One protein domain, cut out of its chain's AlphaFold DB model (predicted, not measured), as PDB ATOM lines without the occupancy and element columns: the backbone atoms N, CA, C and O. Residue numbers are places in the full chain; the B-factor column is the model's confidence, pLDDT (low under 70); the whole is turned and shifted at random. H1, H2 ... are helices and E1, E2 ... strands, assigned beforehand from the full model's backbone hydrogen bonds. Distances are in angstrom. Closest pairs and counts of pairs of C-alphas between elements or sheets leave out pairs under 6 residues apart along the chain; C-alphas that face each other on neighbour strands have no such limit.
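AT A GLANCE: This is residues 6 to 71 of the 72 residues of an uncharacterized protein of marine sediment metagenome (UniProt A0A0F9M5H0). Two small strand hairpins, E1 with E2 and E3 with E4, lie one over the other with both turns toward one end, while a longer helix, H2, slants across the other end of the domain. The short helix H1 follows directly on E4 and sits between the hairpins and H2, which comes near E1 with its residues 64 to 68. The printed part has 66 residues, with four named strands and then two named helices in the order E1, E2, E3, E4, H1, H2; each pair of strands is a separate antiparallel sheet, and the class is mixed, helices and strands. The whole is compact, with a radius of gyration of the C-alphas of 11.6 A and spans of 33 by 25 by 16 A.

HOW THE PARTS SIT: E1, residues 6 to 10, and E2, residues 17 to 23, form a hairpin, antiparallel at 140 degrees between their directions. N 7 and O 21 are 2.8 A apart, within hydrogen-bond range, and so are N 18 and O 9 at 2.9 A. E3, residues 31 to 33, and E4, residues 40 to 42, form the second hairpin, antiparallel at 153 degrees, with N 32 and O 41 within hydrogen-bond range at 2.8 A. Between the two sheets, the closest C-alphas of E2 and E3 are those of Val 21 and His 32, 7.0 A apart. E1 and E3 are only just apart, their closest C-alphas being 8.5 A from each other. The closest C-alphas of E3 and H1, residues 43 to 47, are those of Thr 31 and Leu 43, 5.2 A apart. H1 and H2, residues 57 to 69, are close but not clearly touching; their closest C-alphas, those of Thr 47 and Phe 67, are 7.3 A apart. The closest C-alphas of E1 and H2 are those of Leu 7 and Val 64, 7.8 A apart. H2 is apart from E2, E3 and E4. In H1 and H2 every O i to N i+4 pair is within hydrogen-bond range.

IN THESE COORDINATES: E1 begins at C-alpha 6, (308.320, 367.350, 257.139), and measures 13.2 A. E2 measures 15.2 A and ends at C-alpha 23, (308.720, 363.455, 261.895). E3 measures 6.8 A, E4 6.4 A and H1 5.9 A. H2 measures 18.6 A and ends at C-alpha 69, (310.161, 360.928, 245.078).

THE WHOLE: The two C-alphas farthest apart are those of Ser 36 and Ser 55, at 33.7 A. The printed part, residues 6 to 71, has no cut. The link from E4 to H1 is tight, and the other links are short. The mean pLDDT of the printed part is 78.3; residues 50 to 57, residue 61 and residues 63 to 71 are under 70.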
ATOM      1  N   ILE A   6     309.689 366.965 257.427       83.00
ATOM      2  CA  ILE A   6     308.320 367.350 257.139       83.00
ATOM      3  C   ILE A   6     307.793 366.357 256.109       83.00
ATOM      4  O   ILE A   6     308.351 366.236 255.023       83.00
ATOM      5  N   LEU A   7     306.756 365.617 256.486       82.25
ATOM      6  CA  LEU A   7     306.150 364.565 255.680       82.25
ATOM      7  C   LEU A   7     304.748 364.966 255.237       82.25
ATOM      8  O   LEU A   7     304.049 365.703 255.931       82.25
ATOM      9  N   THR A   8     304.310 364.388 254.124       86.50
ATOM     10  CA  THR A   8     302.894 364.362 253.755       86.50
ATOM     11  C   THR A   8     302.336 362.991 254.105       86.50
ATOM     12  O   THR A   8     302.778 361.973 253.569       86.50
ATOM     13  N   VAL A   9     301.390 362.946 255.040       85.38
ATOM     14  CA  VAL A   9     300.844 361.701 255.585       85.38
ATOM     15  C   VAL A   9     299.382 361.596 255.209       85.38
ATOM     16  O   VAL A   9     298.548 362.406 255.600       85.38
ATOM     17  N   ILE A  10     299.053 360.541 254.475       88.12
ATOM     18  CA  ILE A  10     297.667 360.211 254.158       88.12
ATOM     19  C   ILE A  10     297.135 359.278 255.236       88.12
ATOM     20  O   ILE A  10     297.606 358.146 255.374       88.12
ATOM     21  N   CYS A  11     296.122 359.730 255.972       87.06
ATOM     22  CA  CYS A  11     295.496 358.938 257.016       87.06
ATOM     23  C   CYS A  11     294.949 357.617 256.440       87.06
ATOM     24  O   CYS A  11     294.123 357.637 255.522       87.06
ATOM     25  N   PRO A  12     295.321 356.449 256.989       84.25
ATOM     26  CA  PRO A  12     294.869 355.167 256.457       84.25
ATOM     27  C   PRO A  12     293.356 354.954 256.615       84.25
ATOM     28  O   PRO A  12     292.773 354.229 255.810       84.25
ATOM     29  N   ILE A  13     292.737 355.607 257.608       88.75
ATOM     30  CA  ILE A  13     291.317 355.457 257.957       88.75
ATOM     31  C   ILE A  13     290.427 356.348 257.092       88.75
ATOM     32  O   ILE A  13     289.552 355.855 256.389       88.75
ATOM     33  N   CYS A  14     290.640 357.664 257.145       89.75
ATOM     34  CA  CYS A  14     289.768 358.638 256.481       89.75
ATOM     35  C   CYS A  14     290.310 359.143 255.139       89.75
ATOM     36  O   CYS A  14     289.616 359.892 254.461       89.75
ATOM     37  N   LYS A  15     291.529 358.736 254.754       87.00
ATOM     38  CA  LYS A  15     292.223 359.170 253.529       87.00
ATOM     39  C   LYS A  15     292.457 360.681 253.429       87.00
ATOM     40  O   LYS A  15     292.851 361.151 252.368       87.00
ATOM     41  N   THR A  16     292.269 361.429 254.517       89.50
ATOM     42  CA  THR A  16     292.695 362.827 254.595       89.50
ATOM     43  C   THR A  16     294.207 362.899 254.465       89.50
ATOM     44  O   THR A  16     294.926 362.140 255.116       89.50
ATOM     45  N   GLU A  17     294.662 363.801 253.610       89.12
ATOM     46  CA  GLU A  17     296.063 364.146 253.459       89.12
ATOM     47  C   GLU A  17     296.400 365.280 254.429       89.12
ATOM     48  O   GLU A  17     295.834 366.369 254.345       89.12
ATOM     49  N   ASP A  18     297.291 364.997 255.371       86.81
ATOM     50  CA  ASP A  18     297.906 365.991 256.238       86.81
ATOM     51  C   ASP A  18     299.300 366.275 255.655       86.81
ATOM     52  O   ASP A  18     300.214 365.448 255.726       86.81
ATOM     53  N   SER A  19     299.443 367.427 255.000       83.56
ATOM     54  CA  SER A  19     300.749 367.993 254.654       83.56
ATOM     55  C   SER A  19     301.377 368.612 255.911       83.56
ATOM     56  O   SER A  19     300.673 368.919 256.871       83.56
ATOM     57  N   ASP A  20     302.695 368.797 255.921       83.94
ATOM     58  CA  ASP A  20     303.422 369.444 257.025       83.94
ATOM     59  C   ASP A  20     303.550 368.630 258.332       83.94
ATOM     60  O   ASP A  20     303.682 369.172 259.435       83.94
ATOM     61  N   VAL A  21     303.558 367.300 258.233       84.56
ATOM     62  CA  VAL A  21     303.660 366.421 259.400       84.56
ATOM     63  C   VAL A  21     305.092 366.324 259.909       84.56
ATOM     64  O   VAL A  21     305.998 365.873 259.212       84.56
ATOM     65  N   TYR A  22     305.280 366.695 261.174       85.25
ATOM     66  CA  TYR A  22     306.569 366.613 261.852       85.25
ATOM     67  C   TYR A  22     306.964 365.170 262.167       85.25
ATOM     68  O   TYR A  22     306.319 364.504 262.977       85.25
ATOM     69  N   TYR A  23     308.088 364.734 261.602       84.12
ATOM     70  CA  TYR A  23     308.720 363.455 261.895       84.12
ATOM     71  C   TYR A  23     310.139 363.666 262.433       84.12
ATOM     72  O   TYR A  23     310.997 364.263 261.781       84.12
ATOM     73  N   ALA A  24     310.387 363.203 263.658       82.62
ATOM     74  CA  ALA A  24     311.705 363.245 264.288       82.62
ATOM     75  C   ALA A  24     311.918 361.993 265.160       82.62
ATOM     76  O   ALA A  24     311.688 362.040 266.377       82.62
ATOM     77  N   PRO A  25     312.383 360.877 264.571       77.69
ATOM     78  CA  PRO A  25     312.556 359.610 265.282       77.69
ATOM     79  C   PRO A  25     313.627 359.700 266.378       77.69
ATOM     80  O   PRO A  25     313.429 359.193 267.476       77.69
ATOM     81  N   THR A  26     314.684 360.497 266.169       78.44
ATOM     82  CA  THR A  26     315.708 360.806 267.190       78.44
ATOM     83  C   THR A  26     315.152 361.489 268.439       78.44
ATOM     84  O   THR A  26     315.801 361.525 269.480       78.44
ATOM     85  N   CYS A  27     313.988 362.129 268.317       77.62
ATOM     86  CA  CYS A  27     313.327 362.858 269.394       77.62
ATOM     87  C   CYS A  27     312.038 362.160 269.845       77.62
ATOM     88  O   CYS A  27     311.250 362.773 270.561       77.62
ATOM     89  N   ASN A  28     311.826 360.904 269.433       75.94
ATOM     90  CA  ASN A  28     310.635 360.114 269.737       75.94
ATOM     91  C   ASN A  28     309.319 360.733 269.211       75.94
ATOM     92  O   ASN A  28     308.236 360.422 269.710       75.94
ATOM     93  N   PHE A  29     309.406 361.605 268.197       83.00
ATOM     94  CA  PHE A  29     308.260 362.134 267.451       83.00
ATOM     95  C   PHE A  29     308.040 361.276 266.206       83.00
ATOM     96  O   PHE A  29     308.389 361.653 265.087       83.00
ATOM     97  N   THR A  30     307.490 360.088 266.433       85.31
ATOM     98  CA  THR A  30     307.193 359.081 265.404       85.31
ATOM     99  C   THR A  30     305.697 358.848 265.237       85.31
ATOM    100  O   THR A  30     305.292 357.923 264.550       85.31
ATOM    101  N   THR A  31     304.845 359.666 265.851       89.12
ATOM    102  CA  THR A  31     303.388 359.533 265.761       89.12
ATOM    103  C   THR A  31     302.764 360.853 265.336       89.12
ATOM    104  O   THR A  31     303.227 361.930 265.712       89.12
ATOM    105  N   HIS A  32     301.701 360.769 264.544       89.12
ATOM    106  CA  HIS A  32     300.933 361.907 264.067       89.12
ATOM    107  C   HIS A  32     299.445 361.649 264.249       89.12
ATOM    108  O   HIS A  32     298.916 360.629 263.819       89.12
ATOM    109  N   THR A  33     298.744 362.596 264.854       91.94
ATOM    110  CA  THR A  33     297.290 362.525 264.989       91.94
ATOM    111  C   THR A  33     296.644 363.179 263.778       91.94
ATOM    112  O   THR A  33     296.771 364.387 263.611       91.94
ATOM    113  N   CYS A  34     295.909 362.399 262.984       89.19
ATOM    114  CA  CYS A  34     295.189 362.911 261.821       89.19
ATOM    115  C   CYS A  34     294.200 364.010 262.225       89.19
ATOM    116  O   CYS A  34     293.366 363.811 263.117       89.19
ATOM    117  N   SER A  35     294.228 365.132 261.509       88.81
ATOM    118  CA  SER A  35     293.410 366.307 261.820       88.81
ATOM    119  C   SER A  35     291.906 366.057 261.655       88.81
ATOM    120  O   SER A  35     291.096 366.651 262.366       88.81
ATOM    121  N   SER A  36     291.515 365.148 260.754       91.44
ATOM    122  CA  SER A  36     290.103 364.890 260.442       91.44
ATOM    123  C   SER A  36     289.452 363.866 261.372       91.44
ATOM    124  O   SER A  36     288.390 364.120 261.935       91.44
ATOM    125  N   CYS A  37     290.051 362.682 261.524       91.38
ATOM    126  CA  CYS A  37     289.445 361.578 262.282       91.38
ATOM    127  C   CYS A  37     290.055 361.374 263.675       91.38
ATOM    128  O   CYS A  37     289.607 360.494 264.409       91.38
ATOM    129  N   LYS A  38     291.076 362.164 264.038       91.06
ATOM    130  CA  LYS A  38     291.846 362.046 265.289       91.06
ATOM    131  C   LYS A  38     292.484 360.673 265.512       91.06
ATOM    132  O   LYS A  38     292.877 360.344 266.630       91.06
ATOM    133  N   HIS A  39     292.593 359.868 264.458       90.44
ATOM    134  CA  HIS A  39     293.315 358.610 264.501       90.44
ATOM    135  C   HIS A  39     294.815 358.878 264.613       90.44
ATOM    136  O   HIS A  39     295.343 359.743 263.912       90.44
ATOM    137  N   ILE A  40     295.491 358.127 265.477       90.75
ATOM    138  CA  ILE A  40     296.939 358.214 265.654       90.75
ATOM    139  C   ILE A  40     297.586 357.336 264.586       90.75
ATOM    140  O   ILE A  40     297.446 356.117 264.600       90.75
ATOM    141  N   VAL A  41     298.267 357.980 263.648       87.44
ATOM    142  CA  VAL A  41     299.084 357.354 262.618       87.44
ATOM    143  C   VAL A  41     300.498 357.211 263.159       87.44
ATOM    144  O   VAL A  41     301.107 358.177 263.616       87.44
ATOM    145  N   ASP A  42     301.019 355.996 263.106       88.69
ATOM    146  CA  ASP A  42     302.408 355.713 263.428       88.69
ATOM    147  C   ASP A  42     303.268 356.026 262.196       88.69
ATOM    148  O   ASP A  42     303.138 355.367 261.166       88.69
ATOM    149  N   LEU A  43     304.065 357.091 262.274       84.81
ATOM    150  CA  LEU A  43     304.889 357.597 261.178       84.81
ATOM    151  C   LEU A  43     306.047 356.664 260.861       84.81
ATOM    152  O   LEU A  43     306.357 356.505 259.692       84.81
ATOM    153  N   GLU A  44     306.643 356.031 261.872       84.69
ATOM    154  CA  GLU A  44     307.702 355.032 261.683       84.69
ATOM    155  C   GLU A  44     307.182 353.845 260.870       84.69
ATOM    156  O   GLU A  44     307.789 353.470 259.874       84.69
ATOM    157  N   LYS A  45     305.991 353.326 261.188       81.44
ATOM    158  CA  LYS A  45     305.338 352.299 260.358       81.44
ATOM    159  C   LYS A  45     304.849 352.821 259.012       81.44
ATOM    160  O   LYS A  45     304.776 352.050 258.060       81.44
ATOM    161  N   TYR A  46     304.451 354.090 258.940       80.31
ATOM    162  CA  TYR A  46     303.941 354.701 257.713       80.31
ATOM    163  C   TYR A  46     305.041 354.882 256.668       80.31
ATOM    164  O   TYR A  46     304.820 354.582 255.497       80.31
ATOM    165  N   THR A  47     306.209 355.366 257.090       76.12
ATOM    166  CA  THR A  47     307.380 355.545 256.228       76.12
ATOM    167  C   THR A  47     308.240 354.286 256.148       76.12
ATOM    168  O   THR A  47     309.021 354.145 255.215       76.12
ATOM    169  N   GLY A  48     308.110 353.368 257.110       73.62
ATOM    170  CA  GLY A  48     308.997 352.216 257.269       73.62
ATOM    171  C   GLY A  48     310.382 352.588 257.807       73.62
ATOM    172  O   GLY A  48     311.307 351.792 257.688       73.62
ATOM    173  N   ILE A  49     310.544 353.799 258.350       72.75
ATOM    174  CA  ILE A  49     311.836 354.331 258.790       72.75
ATOM    175  C   ILE A  49     311.890 354.293 260.311       72.75
ATOM    176  O   ILE A  49     311.166 355.042 260.971       72.75
ATOM    177  N   SER A  50     312.789 353.481 260.856       69.38
ATOM    178  CA  SER A  50     313.111 353.457 262.285       69.38
ATOM    179  C   SER A  50     314.464 354.125 262.518       69.38
ATOM    180  O   SER A  50     315.342 354.110 261.652       69.38
ATOM    181  N   TYR A  51     314.687 354.683 263.711       66.75
ATOM    182  CA  TYR A  51     316.024 355.182 264.067       66.75
ATOM    183  C   TYR A  51     317.077 354.061 264.107       66.75
ATOM    184  O   TYR A  51     318.257 354.309 263.903       66.75
ATOM    185  N   GLU A  52     316.665 352.821 264.367       68.00
ATOM    186  CA  GLU A  52     317.567 351.667 264.340       68.00
ATOM    187  C   GLU A  52     317.991 351.291 262.911       68.00
ATOM    188  O   GLU A  52     319.140 350.909 262.700       68.00
ATOM    189  N   ASP A  53     317.094 351.456 261.930       63.53
ATOM    190  CA  ASP A  53     317.384 351.242 260.506       63.53
ATOM    191  C   ASP A  53     318.286 352.340 259.933       63.53
ATOM    192  O   ASP A  53     319.120 352.085 259.065       63.53
ATOM    193  N   ALA A  54     318.152 353.566 260.438       62.66
ATOM    194  CA  ALA A  54     318.937 354.706 260.001       62.66
ATOM    195  C   ALA A  54     319.928 355.125 261.093       62.66
ATOM    196  O   ALA A  54     319.609 355.900 261.995       62.66
ATOM    197  N   SER A  55     321.173 354.653 260.974       64.06
ATOM    198  CA  SER A  55     322.231 354.830 261.985       64.06
ATOM    199  C   SER A  55     322.584 356.292 262.287       64.06
ATOM    200  O   SER A  55     323.278 356.588 263.263       64.06
ATOM    201  N   ASN A  56     322.143 357.231 261.452       69.31
ATOM    202  CA  ASN A  56     322.316 358.658 261.666       69.31
ATOM    203  C   ASN A  56     321.207 359.468 260.982       69.31
ATOM    204  O   ASN A  56     320.484 358.998 260.106       69.31
ATOM    205  N   ALA A  57     321.111 360.742 261.366       65.06
ATOM    206  CA  ALA A  57     320.132 361.655 260.799       65.06
ATOM    207  C   ALA A  57     320.243 361.789 259.271       65.06
ATOM    208  O   ALA A  57     319.214 361.883 258.618       65.06
ATOM    209  N   THR A  58     321.445 361.776 258.691       71.38
ATOM    210  CA  THR A  58     321.630 361.929 257.239       71.38
ATOM    211  C   THR A  58     320.941 360.811 256.460       71.38
ATOM    212  O   THR A  58     320.273 361.089 255.468       71.38
ATOM    213  N   GLU A  59     321.036 359.569 256.940       70.50
ATOM    214  CA  GLU A  59     320.342 358.425 256.341       70.50
ATOM    215  C   GLU A  59     318.822 358.569 256.437       70.50
ATOM    216  O   GLU A  59     318.136 358.367 255.440       70.50
ATOM    217  N   ILE A  60     318.290 359.026 257.579       72.00
ATOM    218  CA  ILE A  60     316.846 359.295 257.721       72.00
ATOM    219  C   ILE A  60     316.386 360.310 256.672       72.00
ATOM    220  O   ILE A  60     315.333 360.133 256.067       72.00
ATOM    221  N   GLY A  61     317.175 361.363 256.443       67.94
ATOM    222  CA  GLY A  61     316.843 362.393 255.464       67.94
ATOM    223  C   GLY A  61     316.810 361.863 254.039       67.94
ATOM    224  O   GLY A  61     315.857 362.150 253.326       67.94
ATOM    225  N   ALA A  62     317.792 361.046 253.658       70.69
ATOM    226  CA  ALA A  62     317.823 360.418 252.342       70.69
ATOM    227  C   ALA A  62     316.637 359.461 252.122       70.69
ATOM    228  O   ALA A  62     316.054 359.451 251.042       70.69
ATOM    229  N   ILE A  63     316.245 358.684 253.139       69.88
ATOM    230  CA  ILE A  63     315.120 357.745 253.012       69.88
ATOM    231  C   ILE A  63     313.786 358.497 252.943       69.88
ATOM    232  O   ILE A  63     312.933 358.156 252.129       69.88
ATOM    233  N   VAL A  64     313.610 359.541 253.762       69.25
ATOM    234  CA  VAL A  64     312.418 360.400 253.705       69.25
ATOM    235  C   VAL A  64     312.277 361.059 252.332       69.25
ATOM    236  O   VAL A  64     311.182 361.054 251.777       69.25
ATOM    237  N   ASP A  65     313.365 361.608 251.793       66.88
ATOM    238  CA  ASP A  65     313.387 362.252 250.476       66.88
ATOM    239  C   ASP A  65     313.030 361.250 249.364       66.88
ATOM    240  O   ASP A  65     312.100 361.481 248.593       66.88
ATOM    241  N   SER A  66     313.642 360.060 249.386       60.88
ATOM    242  CA  SER A  66     313.346 358.983 248.430       60.88
ATOM    243  C   SER A  66     311.885 358.508 248.501       60.88
ATOM    244  O   SER A  66     311.271 358.232 247.472       60.88
ATOM    245  N   PHE A  67     311.283 358.464 249.698       63.91
ATOM    246  CA  PHE A  67     309.871 358.095 249.876       63.91
ATOM    247  C   PHE A  67     308.905 359.146 249.297       63.91
ATOM    248  O   PHE A  67     307.771 358.820 248.936       63.91
ATOM    249  N   LEU A  68     309.332 360.411 249.217       59.50
ATOM    250  CA  LEU A  68     308.577 361.485 248.565       59.50
ATOM    251  C   LEU A  68     308.728 361.436 247.035       59.50
ATOM    252  O   LEU A  68     307.757 361.721 246.333       59.50
ATOM    253  N   GLU A  69     309.899 361.046 246.521       55.88
ATOM    254  CA  GLU A  69     310.161 360.928 245.078       55.88
ATOM    255  C   GLU A  69     309.481 359.709 244.427       55.88
ATOM    256  O   GLU A  69     308.955 359.828 243.324       55.88
ATOM    257  N   GLU A  70     309.399 358.556 245.102       49.62
ATOM    258  CA  GLU A  70     308.746 357.343 244.559       49.62
ATOM    259  C   GLU A  70     307.212 357.448 244.431       49.62
ATOM    260  O   GLU A  70     306.553 356.522 243.951       49.62
ATOM    261  N   ARG A  71     306.618 358.566 244.863       49.00
ATOM    262  CA  ARG A  71     305.165 358.767 244.897       49.00
ATOM    263  C   ARG A  71     304.619 359.682 243.788       49.00
ATOM    264  O   ARG A  71     303.485 360.150 243.925       49.00
TER     265      ARG A  71